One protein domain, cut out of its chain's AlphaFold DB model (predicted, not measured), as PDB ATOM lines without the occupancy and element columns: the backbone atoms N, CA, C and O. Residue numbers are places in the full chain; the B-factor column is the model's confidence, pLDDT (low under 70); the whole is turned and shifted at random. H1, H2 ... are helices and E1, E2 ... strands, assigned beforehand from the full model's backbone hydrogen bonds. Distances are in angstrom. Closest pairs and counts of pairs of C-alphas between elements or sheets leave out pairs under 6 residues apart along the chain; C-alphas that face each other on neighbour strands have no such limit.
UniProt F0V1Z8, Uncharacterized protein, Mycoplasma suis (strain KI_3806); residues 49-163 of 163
ATOM      1  N   VAL A  49      34.681 -12.690  15.239       93.38
ATOM      2  CA  VAL A  49      35.795 -13.384  15.902       93.38
ATOM      3  C   VAL A  49      37.107 -12.773  15.419       93.38
ATOM      4  O   VAL A  49      37.956 -12.379  16.215       93.38
ATOM      5  N   TRP A  50      37.239 -12.631  14.101       92.56
ATOM      6  CA  TRP A  50      38.292 -11.861  13.454       92.56
ATOM      7  C   TRP A  50      37.827 -11.366  12.086       92.56
ATOM      8  O   TRP A  50      36.894 -11.908  11.485       92.56
ATOM      9  N   ARG A  51      38.487 -10.326  11.589       91.00
ATOM     10  CA  ARG A  51      38.224  -9.710  10.291       91.00
ATOM     11  C   ARG A  51      39.475  -9.005   9.786       91.00
ATOM     12  O   ARG A  51      40.182  -8.393  10.585       91.00
ATOM     13  N   TYR A  52      39.752  -9.077   8.489       89.00
ATOM     14  CA  TYR A  52      40.928  -8.429   7.914       89.00
ATOM     15  C   TYR A  52      40.617  -7.716   6.604       89.00
ATOM     16  O   TYR A  52      39.679  -8.064   5.884       89.00
ATOM     17  N   VAL A  53      41.458  -6.734   6.297       88.00
ATOM     18  CA  VAL A  53      41.511  -6.040   5.015       88.00
ATOM     19  C   VAL A  53      42.965  -5.954   4.574       88.00
ATOM     20  O   VAL A  53      43.850  -5.601   5.351       88.00
ATOM     21  N   SER A  54      43.201  -6.272   3.313       85.81
ATOM     22  CA  SER A  54      44.493  -6.206   2.652       85.81
ATOM     23  C   SER A  54      44.371  -5.355   1.396       85.81
ATOM     24  O   SER A  54      43.421  -5.515   0.632       85.81
ATOM     25  N   SER A  55      45.345  -4.483   1.170       84.19
ATOM     26  CA  SER A  55      45.464  -3.631  -0.010       84.19
ATOM     27  C   SER A  55      46.817  -3.855  -0.668       84.19
ATOM     28  O   SER A  55      47.836  -3.806   0.017       84.19
ATOM     29  N   ASP A  56      46.828  -4.035  -1.985       80.75
ATOM     30  CA  ASP A  56      48.041  -4.031  -2.818       80.75
ATOM     31  C   ASP A  56      48.276  -2.672  -3.513       80.75
ATOM     32  O   ASP A  56      49.083  -2.558  -4.433       80.75
ATOM     33  N   GLY A  57      47.529  -1.640  -3.100       73.69
ATOM     34  CA  GLY A  57      47.540  -0.299  -3.686       73.69
ATOM     35  C   GLY A  57      46.527  -0.092  -4.819       73.69
ATOM     36  O   GLY A  57      46.115   1.048  -5.032       73.69
ATOM     37  N   ASN A  58      46.074  -1.163  -5.483       75.50
ATOM     38  CA  ASN A  58      45.120  -1.110  -6.601       75.50
ATOM     39  C   ASN A  58      43.778  -1.776  -6.275       75.50
ATOM     40  O   ASN A  58      42.737  -1.387  -6.803       75.50
ATOM     41  N   SER A  59      43.811  -2.803  -5.438       78.56
ATOM     42  CA  SER A  59      42.680  -3.637  -5.085       78.56
ATOM     43  C   SER A  59      42.645  -3.889  -3.584       78.56
ATOM     44  O   SER A  59      43.648  -3.778  -2.873       78.56
ATOM     45  N   HIS A  60      41.451  -4.216  -3.098       80.56
ATOM     46  CA  HIS A  60      41.236  -4.567  -1.707       80.56
ATOM     47  C   HIS A  60      40.640  -5.960  -1.624       80.56
ATOM     48  O   HIS A  60      39.650  -6.269  -2.288       80.56
ATOM     49  N   ILE A  61      41.239  -6.781  -0.773       84.56
ATOM     50  CA  ILE A  61      40.731  -8.095  -0.407       84.56
ATOM     51  C   ILE A  61      40.388  -8.037   1.072       84.56
ATOM     52  O   ILE A  61      41.152  -7.515   1.882       84.56
ATOM     53  N   CYS A  62      39.248  -8.599   1.437       86.06
ATOM     54  CA  CYS A  62      38.865  -8.757   2.824       86.06
ATOM     55  C   CYS A  62      38.216 -10.115   3.044       86.06
ATOM     56  O   CYS A  62      37.669 -10.725   2.125       86.06
ATOM     57  N   ASP A  63      38.283 -10.572   4.285       90.00
ATOM     58  CA  ASP A  63      37.606 -11.772   4.757       90.00
ATOM     59  C   ASP A  63      37.381 -11.648   6.263       90.00
ATOM     60  O   ASP A  63      37.954 -10.781   6.940       90.00
ATOM     61  N   PHE A  64      36.531 -12.511   6.796       90.88
ATOM     62  CA  PHE A  64      36.160 -12.483   8.201       90.88
ATOM     63  C   PHE A  64      35.559 -13.810   8.660       90.88
ATOM     64  O   PHE A  64      35.061 -14.618   7.872       90.88
ATOM     65  N   LEU A  65      35.547 -13.985   9.979       91.38
ATOM     66  CA  LEU A  65      34.782 -15.005  10.679       91.38
ATOM     67  C   LEU A  65      33.793 -14.321  11.630       91.38
ATOM     68  O   LEU A  65      34.195 -13.641  12.575       91.38
ATOM     69  N   GLU A  66      32.498 -14.495  11.369       90.75
ATOM     70  CA  GLU A  66      31.429 -14.014  12.255       90.75
ATOM     71  C   GLU A  66      31.343 -14.870  13.526       90.75
ATOM     72  O   GLU A  66      31.575 -16.084  13.493       90.75
ATOM     73  N   GLU A  67      30.974 -14.249  14.647       89.44
ATOM     74  CA  GLU A  67      30.653 -14.984  15.875       89.44
ATOM     75  C   GLU A  67      29.534 -16.006  15.623       89.44
ATOM     76  O   GLU A  67      28.572 -15.751  14.899       89.44
ATOM     77  N   GLY A  68      29.666 -17.196  16.215       86.81
ATOM     78  CA  GLY A  68      28.703 -18.285  16.037       86.81
ATOM     79  C   GLY A  68      28.820 -19.042  14.708       86.81
ATOM     80  O   GLY A  68      28.065 -19.991  14.491       86.81
ATOM     81  N   ARG A  69      29.767 -18.680  13.831       87.62
ATOM     82  CA  ARG A  69      30.071 -19.438  12.608       87.62
ATOM     83  C   ARG A  69      31.343 -20.273  12.750       87.62
ATOM     84  O   ARG A  69      32.272 -19.916  13.463       87.62
ATOM     85  N   ASN A  70      31.385 -21.377  12.000       86.88
ATOM     86  CA  ASN A  70      32.508 -22.327  11.991       86.88
ATOM     87  C   ASN A  70      33.407 -22.207  10.749       86.88
ATOM     88  O   ASN A  70      34.428 -22.882  10.662       86.88
ATOM     89  N   LYS A  71      33.002 -21.408   9.758       86.44
ATOM     90  CA  LYS A  71      33.728 -21.199   8.500       86.44
ATOM     91  C   LYS A  71      33.828 -19.706   8.224       86.44
ATOM     92  O   LYS A  71      32.872 -18.979   8.496       86.44
ATOM     93  N   ARG A  72      34.965 -19.280   7.671       88.44
ATOM     94  CA  ARG A  72      35.156 -17.910   7.176       88.44
ATOM     95  C   ARG A  72      34.236 -17.635   5.990       88.44
ATOM     96  O   ARG A  72      33.818 -18.567   5.294       88.44
ATOM     97  N   GLU A  73      33.930 -16.366   5.762       88.38
ATOM     98  CA  GLU A  73      32.977 -15.960   4.729       88.38
ATOM     99  C   GLU A  73      33.404 -16.432   3.341       88.38
ATOM    100  O   GLU A  73      32.581 -16.965   2.594       88.38
ATOM    101  N   ARG A  74      34.695 -16.319   3.013       85.56
ATOM    102  CA  ARG A  74      35.212 -16.797   1.728       85.56
ATOM    103  C   ARG A  74      34.879 -18.272   1.469       85.56
ATOM    104  O   ARG A  74      34.414 -18.611   0.384       85.56
ATOM    105  N   ASP A  75      35.066 -19.142   2.459       86.12
ATOM    106  CA  ASP A  75      34.806 -20.580   2.301       86.12
ATOM    107  C   ASP A  75      33.306 -20.888   2.227       86.12
ATOM    108  O   ASP A  75      32.899 -21.849   1.577       86.12
ATOM    109  N   ARG A  76      32.467 -20.076   2.883       85.31
ATOM    110  CA  ARG A  76      31.005 -20.190   2.795       85.31
ATOM    111  C   ARG A  76      30.521 -19.907   1.374       85.31
ATOM    112  O   ARG A  76      29.753 -20.695   0.825       85.31
ATOM    113  N   ARG A  77      31.024 -18.837   0.755       81.00
ATOM    114  CA  ARG A  77      30.639 -18.422  -0.606       81.00
ATOM    115  C   ARG A  77      31.014 -19.439  -1.678       81.00
ATOM    116  O   ARG A  77      30.247 -19.631  -2.615       81.00
ATOM    117  N   LEU A  78      32.138 -20.142  -1.507       80.31
ATOM    118  CA  LEU A  78      32.530 -21.239  -2.401       80.31
ATOM    119  C   LEU A  78      31.516 -22.393  -2.406       80.31
ATOM    120  O   LEU A  78      31.355 -23.059  -3.423       80.31
ATOM    121  N   VAL A  79      30.842 -22.640  -1.278       75.38
ATOM    122  CA  VAL A  79      29.827 -23.701  -1.152       75.38
ATOM    123  C   VAL A  79      28.465 -23.232  -1.660       75.38
ATOM    124  O   VAL A  79      27.742 -24.013  -2.272       75.38
ATOM    125  N   GLU A  80      28.110 -21.975  -1.399       70.75
ATOM    126  CA  GLU A  80      26.789 -21.420  -1.714       70.75
ATOM    127  C   GLU A  80      26.677 -20.842  -3.138       70.75
ATOM    128  O   GLU A  80      25.586 -20.452  -3.540       70.75
ATOM    129  N   ILE A  81      27.771 -20.836  -3.917       68.00
ATOM    130  CA  ILE A  81      27.851 -20.248  -5.269       68.00
ATOM    131  C   ILE A  81      27.298 -18.811  -5.256       68.00
ATOM    132  O   ILE A  81      26.448 -18.428  -6.058       68.00
ATOM    133  N   GLU A  82      27.763 -18.002  -4.302       66.75
ATOM    134  CA  GLU A  82      27.513 -16.560  -4.342       66.75
ATOM    135  C   GLU A  82      28.446 -15.947  -5.406       66.75
ATOM    136  O   GLU A  82      29.667 -16.023  -5.273       66.75
ATOM    137  N   GLU A  83      27.880 -15.367  -6.472       54.81
ATOM    138  CA  GLU A  83      28.654 -14.747  -7.568       54.81
ATOM    139  C   GLU A  83      29.366 -13.454  -7.139       54.81
ATOM    140  O   GLU A  83      30.370 -13.061  -7.738       54.81
ATOM    141  N   ASP A  84      28.874 -12.801  -6.086       61.38
ATOM    142  CA  ASP A  84      29.393 -11.511  -5.655       61.38
ATOM    143  C   ASP A  84      30.664 -11.659  -4.811       61.38
ATOM    144  O   ASP A  84      30.741 -12.445  -3.858       61.38
ATOM    145  N   SER A  85      31.661 -10.822  -5.100       68.44
ATOM    146  CA  SER A  85      32.826 -10.656  -4.234       68.44
ATOM    147  C   SER A  85      32.426 -10.036  -2.890       68.44
ATOM    148  O   SER A  85      31.412  -9.341  -2.759       68.44
ATOM    149  N   ILE A  86      33.220 -10.298  -1.847       79.19
ATOM    150  CA  ILE A  86      32.995  -9.679  -0.539       79.19
ATOM    151  C   ILE A  86      33.176  -8.165  -0.694       79.19
ATOM    152  O   ILE A  86      34.268  -7.678  -0.980       79.19
ATOM    153  N   ASN A  87      32.100  -7.404  -0.486       78.00
ATOM    154  CA  ASN A  87      32.163  -5.948  -0.525       78.00
ATOM    155  C   ASN A  87      32.763  -5.416   0.784       78.00
ATOM    156  O   ASN A  87      32.052  -5.210   1.770       78.00
ATOM    157  N   CYS A  88      34.074  -5.173   0.779       78.31
ATOM    158  CA  CYS A  88      34.806  -4.693   1.948       78.31
ATOM    159  C   CYS A  88      34.261  -3.360   2.477       78.31
ATOM    160  O   CYS A  88      34.096  -3.203   3.681       78.31
ATOM    161  N   GLN A  89      33.879  -2.427   1.603       74.62
ATOM    162  CA  GLN A  89      33.366  -1.115   2.022       74.62
ATOM    163  C   GLN A  89      32.063  -1.223   2.823       74.62
ATOM    164  O   GLN A  89      31.841  -0.463   3.760       74.62
ATOM    165  N   LYS A  90      31.209  -2.198   2.489       73.62
ATOM    166  CA  LYS A  90      29.962  -2.451   3.221       73.62
ATOM    167  C   LYS A  90      30.201  -3.055   4.610       73.62
ATOM    168  O   LYS A  90      29.366  -2.886   5.491       73.62
ATOM    169  N   ILE A  91      31.292  -3.795   4.791       73.38
ATOM    170  CA  ILE A  91      31.597  -4.528   6.033       73.38
ATOM    171  C   ILE A  91      32.470  -3.697   6.978       73.38
ATOM    172  O   ILE A  91      32.347  -3.804   8.198       73.38
ATOM    173  N   PHE A  92      33.330  -2.854   6.415       70.88
ATOM    174  CA  PHE A  92      34.316  -2.053   7.126       70.88
ATOM    175  C   PHE A  92      34.040  -0.573   6.848       70.88
ATOM    176  O   PHE A  92      34.770   0.089   6.118       70.88
ATOM    177  N   THR A  93      32.924  -0.081   7.389       56.53
ATOM    178  CA  THR A  93      32.399   1.277   7.158       56.53
ATOM    179  C   THR A  93      33.185   2.388   7.857       56.53
ATOM    180  O   THR A  93      33.028   3.550   7.496       56.53
ATOM    181  N   GLU A  94      34.022   2.067   8.845       55.44
ATOM    182  CA  GLU A  94      34.855   3.059   9.531       55.44
ATOM    183  C   GLU A  94      36.172   3.270   8.781       55.44
ATOM    184  O   GLU A  94      37.058   2.421   8.851       55.44
ATOM    185  N   GLU A  95      36.258   4.390   8.053       45.41
ATOM    186  CA  GLU A  95      37.333   5.411   8.057       45.41
ATOM    187  C   GLU A  95      38.818   5.016   8.190       45.41
ATOM    188  O   GLU A  95      39.680   5.884   8.321       45.41
ATOM    189  N   LYS A  96      39.205   3.750   8.051       53.22
ATOM    190  CA  LYS A  96      40.536   3.445   7.536       53.22
ATOM    191  C   LYS A  96      40.452   3.778   6.077       53.22
ATOM    192  O   LYS A  96      40.114   2.906   5.285       53.22
ATOM    193  N   GLU A  97      40.640   5.060   5.769       49.56
ATOM    194  CA  GLU A  97      40.735   5.553   4.412       49.56
ATOM    195  C   GLU A  97      41.574   4.536   3.645       49.56
ATOM    196  O   GLU A  97      42.788   4.407   3.842       49.56
ATOM    197  N   LEU A  98      40.875   3.754   2.821       54.41
ATOM    198  CA  LEU A  98      41.412   2.913   1.771       54.41
ATOM    199  C   LEU A  98      41.973   3.891   0.736       54.41
ATOM    200  O   LEU A  98      41.476   4.002  -0.379       54.41
ATOM    201  N   ASN A  99      42.920   4.724   1.173       49.09
ATOM    202  CA  ASN A  99      43.558   5.756   0.398       49.09
ATOM    203  C   ASN A  99      44.353   5.001  -0.645       49.09
ATOM    204  O   ASN A  99      45.414   4.437  -0.354       49.09
ATOM    205  N   GLY A 100      43.758   4.915  -1.834       51.09
ATOM    206  CA  GLY A 100      44.351   4.283  -2.997       51.09
ATOM    207  C   GLY A 100      45.777   4.790  -3.168       51.09
ATOM    208  O   GLY A 100      46.022   5.997  -3.145       51.09
ATOM    209  N   GLY A 101      46.716   3.853  -3.271       57.38
ATOM    210  CA  GLY A 101      48.136   4.142  -3.454       57.38
ATOM    211  C   GLY A 101      49.079   3.430  -2.487       57.38
ATOM    212  O   GLY A 101      50.242   3.270  -2.838       57.38
ATOM    213  N   ASN A 102      48.614   2.957  -1.323       71.00
ATOM    214  CA  ASN A 102      49.486   2.286  -0.350       71.00
ATOM    215  C   ASN A 102      49.133   0.803  -0.153       71.00
ATOM    216  O   ASN A 102      47.966   0.439   0.033       71.00
ATOM    217  N   THR A 103      50.170  -0.036  -0.136       82.81
ATOM    218  CA  THR A 103      50.089  -1.445   0.256       82.81
ATOM    219  C   THR A 103      49.984  -1.533   1.772       82.81
ATOM    220  O   THR A 103      50.816  -0.989   2.503       82.81
ATOM    221  N   PHE A 104      48.952  -2.204   2.271       85.00
ATOM    222  CA  PHE A 104      48.777  -2.369   3.709       85.00
ATOM    223  C   PHE A 104      48.015  -3.642   4.048       85.00
ATOM    224  O   PHE A 104      47.248  -4.171   3.245       85.00
ATOM    225  N   PHE A 105      48.177  -4.077   5.292       87.50
ATOM    226  CA  PHE A 105      47.379  -5.131   5.890       87.50
ATOM    227  C   PHE A 105      46.859  -4.697   7.246       87.50
ATOM    228  O   PHE A 105      47.589  -4.149   8.071       87.50
ATOM    229  N   TRP A 106      45.584  -4.965   7.470       89.19
ATOM    230  CA  TRP A 106      44.902  -4.703   8.715       89.19
ATOM    231  C   TRP A 106      44.121  -5.933   9.155       89.19
ATOM    232  O   TRP A 106      43.380  -6.506   8.361       89.19
ATOM    233  N   LEU A 107      44.248  -6.310  10.423       90.19
ATOM    234  CA  LEU A 107      43.546  -7.438  11.024       90.19
ATOM    235  C   LEU A 107      43.104  -7.063  12.431       90.19
ATOM    236  O   LEU A 107      43.880  -6.523  13.212       90.19
ATOM    237  N   GLU A 108      41.869  -7.394  12.766       91.44
ATOM    238  CA  GLU A 108      41.320  -7.218  14.103       91.44
ATOM    239  C   GLU A 108      40.596  -8.493  14.525       91.44
ATOM    240  O   GLU A 108      39.879  -9.098  13.728       91.44
ATOM    241  N   GLY A 109      40.741  -8.890  15.786       92.75
ATOM    242  CA  GLY A 109      40.000 -10.019  16.329       92.75
ATOM    243  C   GLY A 109      40.381 -10.369  17.758       92.75
ATOM    244  O   GLY A 109      41.164  -9.677  18.410       92.75
ATOM    245  N   GLU A 110      39.824 -11.474  18.238       94.88
ATOM    246  CA  GLU A 110      40.265 -12.122  19.471       94.88
ATOM    247  C   GLU A 110      41.728 -12.552  19.340       94.88
ATOM    248  O   GLU A 110      42.099 -13.209  18.366       94.88
ATOM    249  N   LYS A 111      42.566 -12.194  20.320       93.94
ATOM    250  CA  LYS A 111      44.023 -12.371  20.260       93.94
ATOM    251  C   LYS A 111      44.412 -13.809  19.923       93.94
ATOM    252  O   LYS A 111      45.184 -14.021  18.993       93.94
ATOM    253  N   ASP A 112      43.843 -14.780  20.629       93.38
ATOM    254  CA  ASP A 112      44.175 -16.196  20.439       93.38
ATOM    255  C   ASP A 112      43.760 -16.702  19.049       93.38
ATOM    256  O   ASP A 112      44.468 -17.490  18.427       93.38
ATOM    257  N   LYS A 113      42.637 -16.202  18.519       93.38
ATOM    258  CA  LYS A 113      42.123 -16.574  17.193       93.38
ATOM    259  C   LYS A 113      42.900 -15.927  16.062       93.38
ATOM    260  O   LYS A 113      43.146 -16.564  15.043       93.38
ATOM    261  N   VAL A 114      43.317 -14.682  16.254       92.62
ATOM    262  CA  VAL A 114      44.229 -13.980  15.352       92.62
ATOM    263  C   VAL A 114      45.583 -14.687  15.307       92.62
ATOM    264  O   VAL A 114      46.138 -14.885  14.228       92.62
ATOM    265  N   ASP A 115      46.102 -15.110  16.455       92.00
ATOM    266  CA  ASP A 115      47.365 -15.839  16.528       92.00
ATOM    267  C   ASP A 115      47.294 -17.197  15.814       92.00
ATOM    268  O   ASP A 115      48.154 -17.510  14.990       92.00
ATOM    269  N   GLU A 116      46.223 -17.960  16.046       91.69
ATOM    270  CA  GLU A 116      45.923 -19.212  15.340       91.69
ATOM    271  C   GLU A 116      45.825 -18.999  13.817       91.69
ATOM    272  O   GLU A 116      46.444 -19.726  13.032       91.69
ATOM    273  N   LEU A 117      45.111 -17.956  13.383       89.81
ATOM    274  CA  LEU A 117      44.968 -17.588  11.973       89.81
ATOM    275  C   LEU A 117      46.324 -17.273  11.320       89.81
ATOM    276  O   LEU A 117      46.613 -17.721  10.211       89.81
ATOM    277  N   LEU A 118      47.186 -16.535  12.022       88.25
ATOM    278  CA  LEU A 118      48.522 -16.172  11.545       88.25
ATOM    279  C   LEU A 118      49.511 -17.345  11.559       88.25
ATOM    280  O   LEU A 118      50.536 -17.269  10.874       88.25
ATOM    281  N   LYS A 119      49.238 -18.400  12.335       87.75
ATOM    282  CA  LYS A 119      50.037 -19.635  12.391       87.75
ATOM    283  C   LYS A 119      49.687 -20.634  11.295       87.75
ATOM    284  O   LYS A 119      50.559 -21.372  10.848       87.75
ATOM    285  N   THR A 120      48.425 -20.659  10.879       81.69
ATOM    286  CA  THR A 120      47.866 -21.653   9.948       81.69
ATOM    287  C   THR A 120      48.052 -21.302   8.469       81.69
ATOM    288  O   THR A 120      47.596 -22.052   7.615       81.69
ATOM    289  N   GLU A 121      48.725 -20.187   8.154       67.56
ATOM    290  CA  GLU A 121      48.988 -19.710   6.780       67.56
ATOM    291  C   GLU A 121      47.717 -19.483   5.932       67.56
ATOM    292  O   GLU A 121      47.797 -19.255   4.731       67.56
ATOM    293  N   LEU A 122      46.531 -19.430   6.553       70.25
ATOM    294  CA  LEU A 122      45.248 -19.198   5.870       70.25
ATOM    295  C   LEU A 122      45.124 -17.804   5.228       70.25
ATOM    296  O   LEU A 122      44.185 -17.559   4.466       70.25
ATOM    297  N   LEU A 123      46.061 -16.910   5.549       70.62
ATOM    298  CA  LEU A 123      46.208 -15.558   5.009       70.62
ATOM    299  C   LEU A 123      47.307 -15.464   3.935       70.62
ATOM    300  O   LEU A 123      47.801 -14.371   3.671       70.62
ATOM    301  N   SER A 124      47.700 -16.589   3.327       60.56
ATOM    302  CA  SER A 124      48.797 -16.700   2.349       60.56
ATOM    303  C   SER A 124      48.715 -15.738   1.161       60.56
ATOM    304  O   SER A 124      49.735 -15.466   0.535       60.56
ATOM    305  N   ASP A 125      47.527 -15.217   0.851       61.94
ATOM    306  CA  ASP A 125      47.334 -14.235  -0.222       61.94
ATOM    307  C   ASP A 125      48.066 -12.912   0.045       61.94
ATOM    308  O   ASP A 125      48.315 -12.149  -0.887       61.94
ATOM    309  N   PHE A 126      48.413 -12.629   1.304       69.25
ATOM    310  CA  PHE A 126      49.167 -11.444   1.682       69.25
ATOM    311  C   PHE A 126      50.540 -11.820   2.240       69.25
ATOM    312  O   PHE A 126      50.658 -12.552   3.227       69.25
ATOM    313  N   GLN A 127      51.595 -11.272   1.634       72.44
ATOM    314  CA  GLN A 127      52.965 -11.424   2.118       72.44
ATOM    315  C   GLN A 127      53.169 -10.558   3.363       72.44
ATOM    316  O   GLN A 127      53.611  -9.414   3.288       72.44
ATOM    317  N   LEU A 128      52.807 -11.104   4.525       77.25
ATOM    318  CA  LEU A 128      53.063 -10.453   5.804       77.25
ATOM    319  C   LEU A 128      54.578 -10.354   6.046       77.25
ATOM    320  O   LEU A 128      55.265 -11.370   5.925       77.25
ATOM    321  N   PRO A 129      55.103  -9.185   6.447       75.38
ATOM    322  CA  PRO A 129      56.507  -9.051   6.809       75.38
ATOM    323  C   PRO A 129      56.796  -9.861   8.088       75.38
ATOM    324  O   PRO A 129      56.253  -9.587   9.163       75.38
ATOM    325  N   ARG A 130      57.643 -10.891   7.966       77.69
ATOM    326  CA  ARG A 130      58.034 -11.827   9.042       77.69
ATOM    327  C   ARG A 130      59.502 -11.654   9.413       77.69
ATOM    328  O   ARG A 130      60.311 -11.383   8.528       77.69
ATOM    329  N   SER A 131      59.860 -11.759  10.695       71.75
ATOM    330  CA  SER A 131      61.280 -11.712  11.074       71.75
ATOM    331  C   SER A 131      62.017 -12.928  10.498       71.75
ATOM    332  O   SER A 131      61.473 -14.031  10.459       71.75
ATOM    333  N   GLU A 132      63.250 -12.732  10.026       64.75
ATOM    334  CA  GLU A 132      64.094 -13.831   9.521       64.75
ATOM    335  C   GLU A 132      64.603 -14.740  10.658       64.75
ATOM    336  O   GLU A 132      65.033 -15.871  10.425       64.75
ATOM    337  N   GLU A 133      64.515 -14.271  11.907       52.97
ATOM    338  CA  GLU A 133      64.887 -15.018  13.106       52.97
ATOM    339  C   GLU A 133      63.839 -16.096  13.435       52.97
ATOM    340  O   GLU A 133      62.931 -15.924  14.251       52.97
ATOM    341  N   SER A 134      64.053 -17.251  12.804       48.09
ATOM    342  CA  SER A 134      63.429 -18.564  13.004       48.09
ATOM    343  C   SER A 134      62.095 -18.810  12.292       48.09
ATOM    344  O   SER A 134      61.077 -18.157  12.504       48.09
ATOM    345  N   SER A 135      62.075 -19.909  11.540       51.50
ATOM    346  CA  SER A 135      60.886 -20.590  11.015       51.50
ATOM    347  C   SER A 135      59.882 -21.050  12.090       51.50
ATOM    348  O   SER A 135      58.877 -21.678  11.753       51.50
ATOM    349  N   GLU A 136      60.152 -20.783  13.373       52.53
ATOM    350  CA  GLU A 136      59.390 -21.266  14.528       52.53
ATOM    351  C   GLU A 136      58.464 -20.204  15.135       52.53
ATOM    352  O   GLU A 136      57.414 -20.556  15.676       52.53
ATOM    353  N   ASN A 137      58.762 -18.911  14.968       62.78
ATOM    354  CA  ASN A 137      57.895 -17.830  15.442       62.78
ATOM    355  C   ASN A 137      56.731 -17.593  14.468       62.78
ATOM    356  O   ASN A 137      56.607 -16.555  13.823       62.78
ATOM    357  N   LYS A 138      55.845 -18.581  14.332       76.50
ATOM    358  CA  LYS A 138      54.565 -18.412  13.634       76.50
ATOM    359  C   LYS A 138      53.568 -17.706  14.563       76.50
ATOM    360  O   LYS A 138      53.542 -17.982  15.759       76.50
ATOM    361  N   GLY A 139      52.723 -16.827  14.021       85.62
ATOM    362  CA  GLY A 139      51.698 -16.102  14.797       85.62
ATOM    363  C   GLY A 139      51.930 -14.595  14.910       85.62
ATOM    364  O   GLY A 139      52.569 -14.005  14.036       85.62
ATOM    365  N   ILE A 140      51.388 -13.975  15.959       89.56
ATOM    366  CA  ILE A 140      51.472 -12.526  16.216       89.56
ATOM    367  C   ILE A 140      52.915 -12.105  16.505       89.56
ATOM    368  O   ILE A 140      53.364 -11.063  16.021       89.56
ATOM    369  N   ASP A 141      53.648 -12.898  17.283       87.62
ATOM    370  CA  ASP A 141      54.990 -12.538  17.754       87.62
ATOM    371  C   ASP A 141      56.032 -12.548  16.630       87.62
ATOM    372  O   ASP A 141      56.965 -11.754  16.664       87.62
ATOM    373  N   GLY A 142      55.824 -13.346  15.578       85.19
ATOM    374  CA  GLY A 142      56.709 -13.389  14.408       85.19
ATOM    375  C   GLY A 142      56.505 -12.293  13.366       85.19
ATOM    376  O   GLY A 142      57.148 -12.320  12.317       85.19
ATOM    377  N   LEU A 143      55.567 -11.368  13.582       86.94
ATOM    378  CA  LEU A 143      55.413 -10.199  12.714       86.94
ATOM    379  C   LEU A 143      56.540  -9.197  12.987       86.94
ATOM    380  O   LEU A 143      56.793  -8.884  14.154       86.94
ATOM    381  N   GLN A 144      57.169  -8.679  11.923       82.00
ATOM    382  CA  GLN A 144      58.230  -7.666  12.020       82.00
ATOM    383  C   GLN A 144      57.755  -6.388  12.727       82.00
ATOM    384  O   GLN A 144      56.561  -6.090  12.773       82.00
ATOM    385  N   GLU A 145      58.710  -5.577  13.187       73.00
ATOM    386  CA  GLU A 145      58.453  -4.278  13.830       73.00
ATOM    387  C   GLU A 145      57.685  -3.285  12.942       73.00
ATOM    388  O   GLU A 145      57.043  -2.371  13.457       73.00
ATOM    389  N   VAL A 146      57.685  -3.480  11.617       79.06
ATOM    390  CA  VAL A 146      56.896  -2.664  10.673       79.06
ATOM    391  C   VAL A 146      55.382  -2.823  10.889       79.06
ATOM    392  O   VAL A 146      54.591  -1.988  10.446       79.06
ATOM    393  N   CYS A 147      54.970  -3.897  11.568       87.75
ATOM    394  CA  CYS A 147      53.600  -4.136  11.988       87.75
ATOM    395  C   CYS A 147      53.357  -3.550  13.383       87.75
ATOM    396  O   CYS A 147      53.877  -4.047  14.384       87.75
ATOM    397  N   SER A 148      52.481  -2.551  13.472       88.50
ATOM    398  CA  SER A 148      51.974  -2.077  14.752       88.50
ATOM    399  C   SER A 148      50.914  -3.033  15.305       88.50
ATOM    400  O   SER A 148      50.112  -3.614  14.570       88.50
ATOM    401  N   LYS A 149      50.936  -3.214  16.628       90.56
ATOM    402  CA  LYS A 149      50.028  -4.088  17.379       90.56
ATOM    403  C   LYS A 149      49.387  -3.244  18.479       90.56
ATOM    404  O   LYS A 149      50.093  -2.740  19.351       90.56
ATOM    405  N   SER A 150      48.073  -3.053  18.435       88.81
ATOM    406  CA  SER A 150      47.312  -2.319  19.448       88.81
ATOM    407  C   SER A 150      46.313  -3.238  20.147       88.81
ATOM    408  O   SER A 150      45.652  -4.074  19.536       88.81
ATOM    409  N   HIS A 151      46.196  -3.081  21.462       86.69
ATOM    410  CA  HIS A 151      45.214  -3.795  22.272       86.69
ATOM    411  C   HIS A 151      44.046  -2.852  22.557       86.69
ATOM    412  O   HIS A 151      44.231  -1.848  23.242       86.69
ATOM    413  N   ARG A 152      42.858  -3.146  22.011       73.44
ATOM    414  CA  ARG A 152      41.653  -2.330  22.257       73.44
ATOM    415  C   ARG A 152      40.934  -2.732  23.545       73.44
ATOM    416  O   ARG A 152      40.533  -1.875  24.321       73.44
ATOM    417  N   GLU A 153      40.814  -4.037  23.785       78.38
ATOM    418  CA  GLU A 153      40.130  -4.636  24.939       78.38
ATOM    419  C   GLU A 153      40.966  -5.783  25.523       78.38
ATOM    420  O   GLU A 153      41.929  -6.226  24.897       78.38
ATOM    421  N   LYS A 154      40.585  -6.318  26.697       77.62
ATOM    422  CA  LYS A 154      41.358  -7.350  27.424       77.62
ATOM    423  C   LYS A 154      41.802  -8.544  26.568       77.62
ATOM    424  O   LYS A 154      42.848  -9.108  26.869       77.62
ATOM    425  N   ASN A 155      41.033  -8.924  25.544       89.62
ATOM    426  CA  ASN A 155      41.362 -10.060  24.676       89.62
ATOM    427  C   ASN A 155      41.303  -9.752  23.171       89.62
ATOM    428  O   ASN A 155      41.338 -10.675  22.362       89.62
ATOM    429  N   ARG A 156      41.194  -8.481  22.767       93.00
ATOM    430  CA  ARG A 156      41.166  -8.114  21.344       93.00
ATOM    431  C   ARG A 156      42.467  -7.449  20.938       93.00
ATOM    432  O   ARG A 156      43.010  -6.619  21.671       93.00
ATOM    433  N   ILE A 157      42.950  -7.822  19.764       93.31
ATOM    434  CA  ILE A 157      44.131  -7.242  19.148       93.31
ATOM    435  C   ILE A 157      43.759  -6.664  17.792       93.31
ATOM    436  O   ILE A 157      42.940  -7.211  17.054       93.31
ATOM    437  N   GLU A 158      44.396  -5.554  17.479       91.81
ATOM    438  CA  GLU A 158      44.405  -4.938  16.174       91.81
ATOM    439  C   GLU A 158      45.855  -4.906  15.682       91.81
ATOM    440  O   GLU A 158      46.775  -4.521  16.403       91.81
ATOM    441  N   ILE A 159      46.063  -5.367  14.457       90.88
ATOM    442  CA  ILE A 159      47.358  -5.462  13.797       90.88
ATOM    443  C   ILE A 159      47.279  -4.629  12.534       90.88
ATOM    444  O   ILE A 159      46.327  -4.741  11.758       90.88
ATOM    445  N   PHE A 160      48.289  -3.800  12.320       89.19
ATOM    446  CA  PHE A 160      48.397  -2.997  11.120       89.19
ATOM    447  C   PHE A 160      49.831  -3.000  10.601       89.19
ATOM    448  O   PHE A 160      50.747  -2.553  11.282       89.19
ATOM    449  N   CYS A 161      50.018  -3.488   9.383       85.81
ATOM    450  CA  CYS A 161      51.308  -3.547   8.710       85.81
ATOM    451  C   CYS A 161      51.270  -2.636   7.482       85.81
ATOM    452  O   CYS A 161      50.340  -2.721   6.674       85.81
ATOM    453  N   LYS A 162      52.290  -1.791   7.329       80.12
ATOM    454  CA  LYS A 162      52.574  -1.095   6.069       80.12
ATOM    455  C   LYS A 162      53.727  -1.808   5.379       80.12
ATOM    456  O   LYS A 162      54.654  -2.231   6.069       80.12
ATOM    457  N   ASN A 163      53.641  -1.936   4.060       64.81
ATOM    458  CA  ASN A 163      54.733  -2.424   3.223       64.81
ATOM    459  C   ASN A 163      55.269  -1.273   2.373       64.81
ATOM    460  O   ASN A 163      54.418  -0.498   1.875       64.81
TER     461      ASN A 163
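This is residues 49 to 163 of the 163 residues of an uncharacterized protein of Mycoplasma suis (strain KI_3806) (UniProt F0V1Z8). Five antiparallel strands make one twisted sheet, a wall with helix H3 over one face and the looping residues 120 to 146 on that same side. Two short helices, H1 and H2, sit at the edge of the wall where E2 lies, and the link from H2 to E3 passes by the other face. The printed part has 115 residues, with three named helices and five named strands in the order E1, E2, H1, H2, E3, H3, E4, E5. The sheet runs E2, E1, E3, E5, E4, and the class is mixed, helices and strands. The whole is compact, with a radius of gyration of the C-alphas of 14.2 A and spans of 42 by 34 by 28 A.

E1, residues 49 to 56, begins at C-alpha 49 (35.795, -13.384, 15.902) and is 24.2 A long from first to last C-alpha. E2 is residues 60 to 66, 19.5 A. H1 is residues 73 to 80, 10.5 A, and H2 is residues 88 to 91, 5.2 A. E3, residues 103 to 110, measures 24.1 A. H3, residues 111 to 119, is 12.3 A long and begins at C-alpha 111 (44.023, -12.371, 20.260). E4 is residues 147 to 153, 18.7 A. E5, residues 156 to 162, is 20.3 A long and ends at C-alpha 162 (52.574, -1.095, 6.069).

The sheet is twisted, its C-alphas lying up to 4.5 A off the best plane; E2 and E4 are its edge strands. E1 and E2 form a hairpin, with N 54 and O 61 2.8 A apart. E1 and E3 are antiparallel at 178 degrees, with N 53 and O 106 at 2.8 A. Between E3 and E5, N 107 and O 159 are 2.9 A apart. E4 and E5 form a hairpin at 159 degrees, with N 150 and O 158 at 2.8 A. These four N and O pairs are within hydrogen-bond range. H3 is on the sheet at a height of 8.9 A, over E1 and E3. On the local plane it stands at 33 degrees to E1, only just slantwise to the strands. The closest C-alphas of H3 and E1 are those of Val 114 and Trp 50, 6.6 A apart. E3, H3 and E4 form a split strand-helix-strand unit, two strands running the same way with E5 between them in the sheet; its crossover is right-handed. H1 only grazes the sheet, with residues 73 to 75; the C-alphas of Glu 73 and Phe 64 of E2 are its closest pair with that strand, 5.9 A. H2 also only grazes it, with residues 88 to 91; the C-alphas of Cys 88 and Cys 62 of E2 are the closest, 5.8 A. H1 and H2 are apart, and both are apart from or touch no other helix. Every O i to N i+4 pair is within hydrogen-bond range in H3, and 3 of 4 in H1; H2 is too short for such a pair.

The C-alphas farthest apart are those of Glu 83 and Glu 133, 41.7 A. The printed part has no cut and ends at residue 163, the chain's last. The links H2 to E3 and H3 to E4 are long, with 11 and 27 residues. The mean pLDDT of the printed part is 78.6; 25 residues are under 70, among them 93 to 101 and 132 to 137.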